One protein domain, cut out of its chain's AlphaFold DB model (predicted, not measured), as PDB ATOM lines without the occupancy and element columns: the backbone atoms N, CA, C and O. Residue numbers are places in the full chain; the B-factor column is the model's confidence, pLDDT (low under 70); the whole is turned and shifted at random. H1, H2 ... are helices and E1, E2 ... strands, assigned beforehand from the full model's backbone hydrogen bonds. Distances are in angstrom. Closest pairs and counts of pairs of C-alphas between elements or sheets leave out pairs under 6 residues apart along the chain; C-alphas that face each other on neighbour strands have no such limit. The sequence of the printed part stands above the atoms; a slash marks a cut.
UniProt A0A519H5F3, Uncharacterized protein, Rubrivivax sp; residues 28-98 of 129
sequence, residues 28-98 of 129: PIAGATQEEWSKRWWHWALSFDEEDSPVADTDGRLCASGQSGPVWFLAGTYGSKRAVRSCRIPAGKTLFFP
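What this domain is: This is residues 28 to 98 of the 129 residues of an uncharacterized protein of Rubrivivax sp (UniProt A0A519H5F3). The domain has little regular structure: one helix, H1, runs along one side of a body built mostly of loops, with a pair of short strands, E1 and E2, facing it. Two long loops, residues 46 to 70 and 74 to 93, swing out beyond the last residue of H1 and come back to the strands. The printed part has 71 residues, with H1, E1 and E2 in that order; the two-strand sheet is parallel, and the class is mixed, with only 18 residues in named elements. The whole is compact, with a radius of gyration of the C-alphas of 12.0 A and spans of 32 by 24 by 22 A.

How they stand to each other: In H1, residues 34 to 45, every O i to N i+4 pair is within hydrogen-bond range. The closest C-alphas of H1 and E1, residues 71 to 73, are those of Trp 41 and Phe 73, 6.6 A apart. For H1 and E2, residues 94 to 96, they are those of Trp 37 and Phe 96, 7.5 A apart. E1 and E2 are parallel neighbours at 36 degrees, with N 72 and O 94 2.8 A apart, within hydrogen-bond range.

Where its parts are: H1 begins at C-alpha 34 (-78.191, 99.892, 16.499) and is 16.1 A long. E1 and E2 are each 6.6 A long; E2 ends at C-alpha 96 (-85.474, 95.004, 15.001).

The domain as a whole: The C-alphas farthest apart, of Gly 31 and Lys 81, are 33.9 A apart. The printed part has no cut. Both links, H1 to E1 and E1 to E2, are long. No printed residue is under 70 in pLDDT.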
ATOM      1  N   PRO A  28     -72.538  95.376  15.908       95.12
ATOM      2  CA  PRO A  28     -73.096  95.716  14.606       95.12
ATOM      3  C   PRO A  28     -73.858  94.533  14.005       95.12
ATOM      4  O   PRO A  28     -73.454  93.375  14.147       95.12
ATOM      5  N   ILE A  29     -74.930  94.828  13.275       95.12
ATOM      6  CA  ILE A  29     -75.733  93.848  12.542       95.12
ATOM      7  C   ILE A  29     -75.735  94.223  11.072       95.12
ATOM      8  O   ILE A  29     -76.084  95.344  10.717       95.12
ATOM      9  N   ALA A  30     -75.312  93.279  10.226       94.56
ATOM     10  CA  ALA A  30     -75.165  93.483   8.784       94.56
ATOM     11  C   ALA A  30     -74.422  94.791   8.428       94.56
ATOM     12  O   ALA A  30     -74.819  95.521   7.526       94.56
ATOM     13  N   GLY A  31     -73.349  95.085   9.173       95.88
ATOM     14  CA  GLY A  31     -72.493  96.251   8.952       95.88
ATOM     15  C   GLY A  31     -73.011  97.577   9.517       95.88
ATOM     16  O   GLY A  31     -72.328  98.576   9.342       95.88
ATOM     17  N   ALA A  32     -74.162  97.600  10.200       96.62
ATOM     18  CA  ALA A  32     -74.744  98.816  10.771       96.62
ATOM     19  C   ALA A  32     -74.930  98.721  12.296       96.62
ATOM     20  O   ALA A  32     -75.204  97.653  12.854       96.62
ATOM     21  N   THR A  33     -74.773  99.857  12.968       95.75
ATOM     22  CA  THR A  33     -74.988 100.051  14.405       95.75
ATOM     23  C   THR A  33     -76.478 100.026  14.756       95.75
ATOM     24  O   THR A  33     -77.350 100.181  13.900       95.75
ATOM     25  N   GLN A  34     -76.798  99.857  16.041       93.31
ATOM     26  CA  GLN A  34     -78.191  99.892  16.499       93.31
ATOM     27  C   GLN A  34     -78.851 101.265  16.270       93.31
ATOM     28  O   GLN A  34     -80.045 101.327  15.981       93.31
ATOM     29  N   GLU A  35     -78.078 102.354  16.334       92.75
ATOM     30  CA  GLU A  35     -78.545 103.706  16.005       92.75
ATOM     31  C   GLU A  35     -78.959 103.811  14.530       92.75
ATOM     32  O   GLU A  35     -80.039 104.306  14.210       92.75
ATOM     33  N   GLU A  36     -78.135 103.297  13.618       95.94
ATOM     34  CA  GLU A  36     -78.440 103.298  12.185       95.94
ATOM     35  C   GLU A  36     -79.665 102.438  11.867       95.94
ATOM     36  O   GLU A  36     -80.494 102.829  11.043       95.94
ATOM     37  N   TRP A  37     -79.830 101.297  12.544       96.19
ATOM     38  CA  TRP A  37     -81.048 100.494  12.423       96.19
ATOM     39  C   TRP A  37     -82.282 101.209  12.970       96.19
ATOM     40  O   TRP A  37     -83.340 101.113  12.353       96.19
ATOM     41  N   SER A  38     -82.145 101.986  14.046       94.50
ATOM     42  CA  SER A  38     -83.226 102.829  14.572       94.50
ATOM     43  C   SER A  38     -83.672 103.885  13.557       94.50
ATOM     44  O   SER A  38     -84.865 104.030  13.293       94.50
ATOM     45  N   LYS A  39     -82.723 104.560  12.892       95.19
ATOM     46  CA  LYS A  39     -83.031 105.518  11.813       95.19
ATOM     47  C   LYS A  39     -83.741 104.843  10.638       95.19
ATOM     48  O   LYS A  39     -84.739 105.354  10.141       95.19
ATOM     49  N   ARG A  40     -83.260 103.673  10.206       97.19
ATOM     50  CA  ARG A  40     -83.883 102.901   9.115       97.19
ATOM     51  C   ARG A  40     -85.290 102.429   9.472       97.19
ATOM     52  O   ARG A  40     -86.159 102.461   8.607       97.19
ATOM     53  N   TRP A  41     -85.515 102.030  10.722       96.88
ATOM     54  CA  TRP A  41     -86.845 101.673  11.206       96.88
ATOM     55  C   TRP A  41     -87.802 102.861  11.111       96.88
ATOM     56  O   TRP A  41     -88.903 102.689  10.607       96.88
ATOM     57  N   TRP A  42     -87.373 104.067  11.500       95.19
ATOM     58  CA  TRP A  42     -88.193 105.274  11.347       95.19
ATOM     59  C   TRP A  42     -88.498 105.601   9.888       95.19
ATOM     60  O   TRP A  42     -89.645 105.889   9.562       95.19
ATOM     61  N   HIS A  43     -87.506 105.506   9.001       95.75
ATOM     62  CA  HIS A  43     -87.735 105.704   7.568       95.75
ATOM     63  C   HIS A  43     -88.751 104.712   6.998       95.75
ATOM     64  O   HIS A  43     -89.603 105.117   6.220       95.75
ATOM     65  N   TRP A  44     -88.684 103.442   7.400       97.12
ATOM     66  CA  TRP A  44     -89.673 102.436   7.014       97.12
ATOM     67  C   TRP A  44     -91.048 102.722   7.631       97.12
ATOM     68  O   TRP A  44     -92.046 102.735   6.927       97.12
ATOM     69  N   ALA A  45     -91.122 103.014   8.929       95.00
ATOM     70  CA  ALA A  45     -92.387 103.238   9.627       95.00
ATOM     71  C   ALA A  45     -93.175 104.439   9.073       95.00
ATOM     72  O   ALA A  45     -94.401 104.442   9.141       95.00
ATOM     73  N   LEU A  46     -92.474 105.436   8.524       93.62
ATOM     74  CA  LEU A  46     -93.044 106.664   7.962       93.62
ATOM     75  C   LEU A  46     -93.161 106.647   6.427       93.62
ATOM     76  O   LEU A  46     -93.514 107.666   5.843       93.62
ATOM     77  N   SER A  47     -92.847 105.533   5.753       96.69
ATOM     78  CA  SER A  47     -92.907 105.450   4.284       96.69
ATOM     79  C   SER A  47     -94.263 105.014   3.725       96.69
ATOM     80  O   SER A  47     -94.362 104.756   2.527       96.69
ATOM     81  N   PHE A  48     -95.270 104.853   4.581       95.81
ATOM     82  CA  PHE A  48     -96.588 104.341   4.217       95.81
ATOM     83  C   PHE A  48     -97.656 105.397   4.479       95.81
ATOM     84  O   PHE A  48     -97.548 106.149   5.450       95.81
ATOM     85  N   ASP A  49     -98.702 105.382   3.657       93.44
ATOM     86  CA  ASP A  49     -99.969 106.021   4.002       93.44
ATOM     87  C   ASP A  49    -100.585 105.315   5.225       93.44
ATOM     88  O   ASP A  49    -100.256 104.161   5.531       93.44
ATOM     89  N   GLU A  50    -101.441 106.015   5.971       86.56
ATOM     90  CA  GLU A  50    -101.915 105.548   7.281       86.56
ATOM     91  C   GLU A  50    -102.658 104.207   7.181       86.56
ATOM     92  O   GLU A  50    -102.410 103.299   7.979       86.56
ATOM     93  N   GLU A  51    -103.504 104.043   6.165       90.00
ATOM     94  CA  GLU A  51    -104.336 102.859   5.945       90.00
ATOM     95  C   GLU A  51    -103.523 101.605   5.587       90.00
ATOM     96  O   GLU A  51    -103.939 100.484   5.901       90.00
ATOM     97  N   ASP A  52    -102.351 101.798   4.980       94.12
ATOM     98  CA  ASP A  52    -101.444 100.741   4.522       94.12
ATOM     99  C   ASP A  52    -100.217 100.578   5.438       94.12
ATOM    100  O   ASP A  52     -99.291  99.809   5.146       94.12
ATOM    101  N   SER A  53    -100.201 101.276   6.574       94.31
ATOM    102  CA  SER A  53     -99.084 101.263   7.507       94.31
ATOM    103  C   SER A  53     -99.049  99.983   8.351       94.31
ATOM    104  O   SER A  53     -99.991  99.695   9.100       94.31
ATOM    105  N   PRO A  54     -97.913  99.257   8.384       95.56
ATOM    106  CA  PRO A  54     -97.703  98.171   9.341       95.56
ATOM    107  C   PRO A  54     -97.800  98.617  10.811       95.56
ATOM    108  O   PRO A  54     -98.019  97.784  11.690       95.56
ATOM    109  N   VAL A  55     -97.621  99.914  11.101       93.00
ATOM    110  CA  VAL A  55     -97.753 100.489  12.453       93.00
ATOM    111  C   VAL A  55     -99.218 100.633  12.858       93.00
ATOM    112  O   VAL A  55     -99.552 100.311  14.003       93.00
ATOM    113  N   ALA A  56    -100.081 101.052  11.926       92.25
ATOM    114  CA  ALA A  56    -101.529 101.163  12.121       92.25
ATOM    115  C   ALA A  56    -102.245  99.801  12.073       92.25
ATOM    116  O   ALA A  56    -103.332  99.650  12.633       92.25
ATOM    117  N   ASP A  57    -101.628  98.795  11.447       93.19
ATOM    118  CA  ASP A  57    -102.171  97.443  11.331       93.19
ATOM    119  C   ASP A  57    -102.524  96.839  12.703       93.19
ATOM    120  O   ASP A  57    -101.747  96.873  13.658       93.19
ATOM    121  N   THR A  58    -103.711  96.257  12.824       92.00
ATOM    122  CA  THR A  58    -104.214  95.689  14.080       92.00
ATOM    123  C   THR A  58    -104.058  94.175  14.158       92.00
ATOM    124  O   THR A  58    -104.081  93.635  15.263       92.00
ATOM    125  N   ASP A  59    -103.841  93.490  13.032       93.69
ATOM    126  CA  ASP A  59    -103.822  92.025  12.958       93.69
ATOM    127  C   ASP A  59    -102.476  91.444  12.486       93.69
ATOM    128  O   ASP A  59    -102.135  90.312  12.850       93.69
ATOM    129  N   GLY A  60    -101.652  92.236  11.796       95.12
ATOM    130  CA  GLY A  60    -100.320  91.852  11.327       95.12
ATOM    131  C   GLY A  60    -100.252  91.444   9.851       95.12
ATOM    132  O   GLY A  60     -99.172  91.058   9.395       95.12
ATOM    133  N   ARG A  61    -101.346  91.538   9.084       96.12
ATOM    134  CA  ARG A  61    -101.372  91.228   7.644       96.12
ATOM    135  C   ARG A  61    -100.386  92.064   6.822       96.12
ATOM    136  O   ARG A  61     -99.925  91.590   5.786       96.12
ATOM    137  N   LEU A  62    -100.040  93.268   7.279       96.75
ATOM    138  CA  LEU A  62     -99.137  94.198   6.596       96.75
ATOM    139  C   LEU A  62     -97.678  94.063   7.056       96.75
ATOM    140  O   LEU A  62     -96.811  94.800   6.599       96.75
ATOM    141  N   CYS A  63     -97.347  93.103   7.922       96.44
ATOM    142  CA  CYS A  63     -96.010  93.011   8.520       96.44
ATOM    143  C   CYS A  63     -94.855  92.723   7.536       96.44
ATOM    144  O   CYS A  63     -93.690  92.774   7.930       96.44
ATOM    145  N   ALA A  64     -95.161  92.368   6.283       97.00
ATOM    146  CA  ALA A  64     -94.182  92.146   5.219       97.00
ATOM    147  C   ALA A  64     -94.001  93.357   4.288       97.00
ATOM    148  O   ALA A  64     -93.101  93.345   3.444       97.00
ATOM    149  N   SER A  65     -94.823  94.399   4.434       97.62
ATOM    150  CA  SER A  65     -94.786  95.587   3.584       97.62
ATOM    151  C   SER A  65     -93.448  96.316   3.705       97.62
ATOM    152  O   SER A  65     -92.945  96.571   4.801       97.62
ATOM    153  N   GLY A  66     -92.837  96.630   2.561       96.38
ATOM    154  CA  GLY A  66     -91.562  97.356   2.490       96.38
ATOM    155  C   GLY A  66     -90.358  96.638   3.119       96.38
ATOM    156  O   GLY A  66     -89.318  97.262   3.324       96.38
ATOM    157  N   GLN A  67     -90.459  95.343   3.442       97.12
ATOM    158  CA  GLN A  67     -89.366  94.605   4.074       97.12
ATOM    159  C   GLN A  67     -88.305  94.154   3.068       97.12
ATOM    160  O   GLN A  67     -88.607  93.605   2.011       97.12
ATOM    161  N   SER A  68     -87.030  94.313   3.428       95.00
ATOM    162  CA  SER A  68     -85.906  93.849   2.613       95.00
ATOM    163  C   SER A  68     -84.657  93.577   3.456       95.00
ATOM    164  O   SER A  68     -84.543  94.015   4.598       95.00
ATOM    165  N   GLY A  69     -83.703  92.833   2.890       95.25
ATOM    166  CA  GLY A  69     -82.398  92.619   3.517       95.25
ATOM    167  C   GLY A  69     -82.401  91.645   4.709       95.25
ATOM    168  O   GLY A  69     -83.305  90.813   4.845       95.25
ATOM    169  N   PRO A  70     -81.338  91.666   5.536       95.38
ATOM    170  CA  PRO A  70     -81.125  90.696   6.616       95.38
ATOM    171  C   PRO A  70     -81.855  91.040   7.924       95.38
ATOM    172  O   PRO A  70     -81.984  90.175   8.792       95.38
ATOM    173  N   VAL A  71     -82.333  92.279   8.068       97.00
ATOM    174  CA  VAL A  71     -83.069  92.756   9.245       97.00
ATOM    175  C   VAL A  71     -84.544  92.906   8.886       97.00
ATOM    176  O   VAL A  71     -84.881  93.481   7.857       97.00
ATOM    177  N   TRP A  72     -85.419  92.369   9.730       97.56
ATOM    178  CA  TRP A  72     -86.867  92.495   9.622       97.56
ATOM    179  C   TRP A  72     -87.371  93.459  10.690       97.56
ATOM    180  O   TRP A  72     -87.008  93.320  11.861       97.56
ATOM    181  N   PHE A  73     -88.197  94.426  10.303       97.69
ATOM    182  CA  PHE A  73     -88.747  95.394  11.238       97.69
ATOM    183  C   PHE A  73     -90.049  94.846  11.813       97.69
ATOM    184  O   PHE A  73     -90.905  94.344  11.091       97.69
ATOM    185  N   LEU A  74     -90.199  94.898  13.136       95.69
ATOM    186  CA  LEU A  74     -91.518  94.743  13.736       95.69
ATOM    187  C   LEU A  74     -92.076  96.132  13.996       95.69
ATOM    188  O   LEU A  74     -91.397  97.012  14.533       95.69
ATOM    189  N   ALA A  75     -93.325  96.311  13.591       94.19
ATOM    190  CA  ALA A  75     -94.060  97.528  13.840       94.19
ATOM    191  C   ALA A  75     -94.289  97.736  15.341       94.19
ATOM    192  O   ALA A  75     -94.637  96.800  16.067       94.19
ATOM    193  N   GLY A  76     -94.153  98.988  15.779       88.81
ATOM    194  CA  GLY A  76     -94.675  99.441  17.064       88.81
ATOM    195  C   GLY A  76     -96.200  99.566  17.025       88.81
ATOM    196  O   GLY A  76     -96.855  99.138  16.074       88.81
ATOM    197  N   THR A  77     -96.770 100.169  18.058       85.69
ATOM    198  CA  THR A  77     -98.190 100.533  18.107       85.69
ATOM    199  C   THR A  77     -98.310 102.016  18.410       85.69
ATOM    200  O   THR A  77     -97.460 102.573  19.105       85.69
ATOM    201  N   TYR A  78     -99.376 102.646  17.928       83.19
ATOM    202  CA  TYR A  78     -99.751 103.967  18.412       83.19
ATOM    203  C   TYR A  78    -100.302 103.874  19.841       83.19
ATOM    204  O   TYR A  78    -101.014 102.925  20.193       83.19
ATOM    205  N   GLY A  79     -99.972 104.873  20.660       80.25
ATOM    206  CA  GLY A  79    -100.383 104.950  22.062       80.25
ATOM    207  C   GLY A  79     -99.761 103.868  22.955       80.25
ATOM    208  O   GLY A  79     -98.733 103.279  22.643       80.25
ATOM    209  N   SER A  80    -100.397 103.618  24.101       77.50
ATOM    210  CA  SER A  80     -99.928 102.686  25.140       77.50
ATOM    211  C   SER A  80    -100.699 101.362  25.182       77.50
ATOM    212  O   SER A  80    -100.460 100.519  26.050       77.50
ATOM    213  N   LYS A  81    -101.656 101.161  24.265       80.75
ATOM    214  CA  LYS A  81    -102.523  99.979  24.270       80.75
ATOM    215  C   LYS A  81    -101.741  98.728  23.882       80.75
ATOM    216  O   LYS A  81    -100.901  98.742  22.988       80.75
ATOM    217  N   ARG A  82    -102.072  97.607  24.527       86.44
ATOM    218  CA  ARG A  82    -101.507  96.302  24.171       86.44
ATOM    219  C   ARG A  82    -101.968  95.898  22.768       86.44
ATOM    220  O   ARG A  82    -103.161  95.691  22.563       86.44
ATOM    221  N   ALA A  83    -101.021  95.703  21.856       86.38
ATOM    222  CA  ALA A  83    -101.261  95.128  20.534       86.38
ATOM    223  C   ALA A  83    -100.885  93.635  20.511       86.38
ATOM    224  O   ALA A  83     -99.867  93.234  21.078       86.38
ATOM    225  N   VAL A  84    -101.702  92.808  19.854       92.69
ATOM    226  CA  VAL A  84    -101.416  91.387  19.600       92.69
ATOM    227  C   VAL A  84    -101.627  91.131  18.114       92.69
ATOM    228  O   VAL A  84    -102.736  91.295  17.621       92.69
ATOM    229  N   ARG A  85    -100.560  90.740  17.413       93.06
ATOM    230  CA  ARG A  85    -100.528  90.569  15.953       93.06
ATOM    231  C   ARG A  85     -99.897  89.230  15.590       93.06
ATOM    232  O   ARG A  85     -99.056  88.723  16.336       93.06
ATOM    233  N   SER A  86    -100.256  88.680  14.435       95.19
ATOM    234  CA  SER A  86     -99.603  87.497  13.872       95.19
ATOM    235  C   SER A  86     -98.866  87.867  12.592       95.19
ATOM    236  O   SER A  86     -99.451  88.444  11.683       95.19
ATOM    237  N   CYS A  87     -97.579  87.528  12.512       94.38
ATOM    238  CA  CYS A  87     -96.741  87.817  11.352       94.38
ATOM    239  C   CYS A  87     -95.933  86.582  10.949       94.38
ATOM    240  O   CYS A  87     -95.345  85.910  11.799       94.38
ATOM    241  N   ARG A  88     -95.867  86.294   9.643       93.81
ATOM    242  CA  ARG A  88     -94.987  85.258   9.088       93.81
ATOM    243  C   ARG A  88     -93.701  85.897   8.584       93.81
ATOM    244  O   ARG A  88     -93.725  86.671   7.635       93.81
ATOM    245  N   ILE A  89     -92.583  85.525   9.199       94.25
ATOM    246  CA  ILE A  89     -91.261  86.079   8.898       94.25
ATOM    247  C   ILE A  89     -90.399  84.983   8.259       94.25
ATOM    248  O   ILE A  89     -90.390  83.856   8.763       94.25
ATOM    249  N   PRO A  90     -89.660  85.273   7.172       94.50
ATOM    250  CA  PRO A  90     -88.689  84.335   6.625       94.50
ATOM    251  C   PRO A  90     -87.645  83.914   7.668       94.50
ATOM    252  O   PRO A  90     -87.232  84.705   8.516       94.50
ATOM    253  N   ALA A  91     -87.171  82.673   7.583       92.56
ATOM    254  CA  ALA A  91     -86.111  82.198   8.465       92.56
ATOM    255  C   ALA A  91     -84.805  82.997   8.273       92.56
ATOM    256  O   ALA A  91     -84.516  83.502   7.187       92.56
ATOM    257  N   GLY A  92     -84.003  83.091   9.338       91.62
ATOM    258  CA  GLY A  92     -82.676  83.719   9.299       91.62
ATOM    259  C   GLY A  92     -82.670  85.251   9.345       91.62
ATOM    260  O   GLY A  92     -81.622  85.852   9.124       91.62
ATOM    261  N   LYS A  93     -83.809  85.894   9.623       94.62
ATOM    262  CA  LYS A  93     -83.880  87.348   9.821       94.62
ATOM    263  C   LYS A  93     -83.512  87.737  11.250       94.62
ATOM    264  O   LYS A  93     -83.967  87.109  12.206       94.62
ATOM    265  N   THR A  94     -82.759  88.823  11.390       95.56
ATOM    266  CA  THR A  94     -82.634  89.523  12.672       95.56
ATOM    267  C   THR A  94     -83.838  90.436  12.844       95.56
ATOM    268  O   THR A  94     -84.161  91.190  11.932       95.56
ATOM    269  N   LEU A  95     -84.500  90.392  13.996       95.44
ATOM    270  CA  LEU A  95     -85.641  91.262  14.274       95.44
ATOM    271  C   LEU A  95     -85.158  92.571  14.895       95.44
ATOM    272  O   LEU A  95     -84.358  92.554  15.830       95.44
ATOM    273  N   PHE A  96     -85.667  93.692  14.399       95.81
ATOM    274  CA  PHE A  96     -85.474  95.004  15.001       95.81
ATOM    275  C   PHE A  96     -86.831  95.635  15.291       95.81
ATOM    276  O   PHE A  96     -87.707  95.671  14.428       95.81
ATOM    277  N   PHE A  97     -87.000  96.145  16.505       92.81
ATOM    278  CA  PHE A  97     -88.201  96.856  16.916       92.81
ATOM    279  C   PHE A  97     -87.872  97.816  18.060       92.81
ATOM    280  O   PHE A  97     -87.019  97.497  18.896       92.81
ATOM    281  N   PRO A  98     -88.515  98.990  18.117       87.19
ATOM    282  CA  PRO A  98     -88.347  99.895  19.237       87.19
ATOM    283  C   PRO A  98     -89.078  99.358  20.469       87.19
ATOM    284  O   PRO A  98     -90.191  98.844  20.376       87.19
TER     285      PRO A  98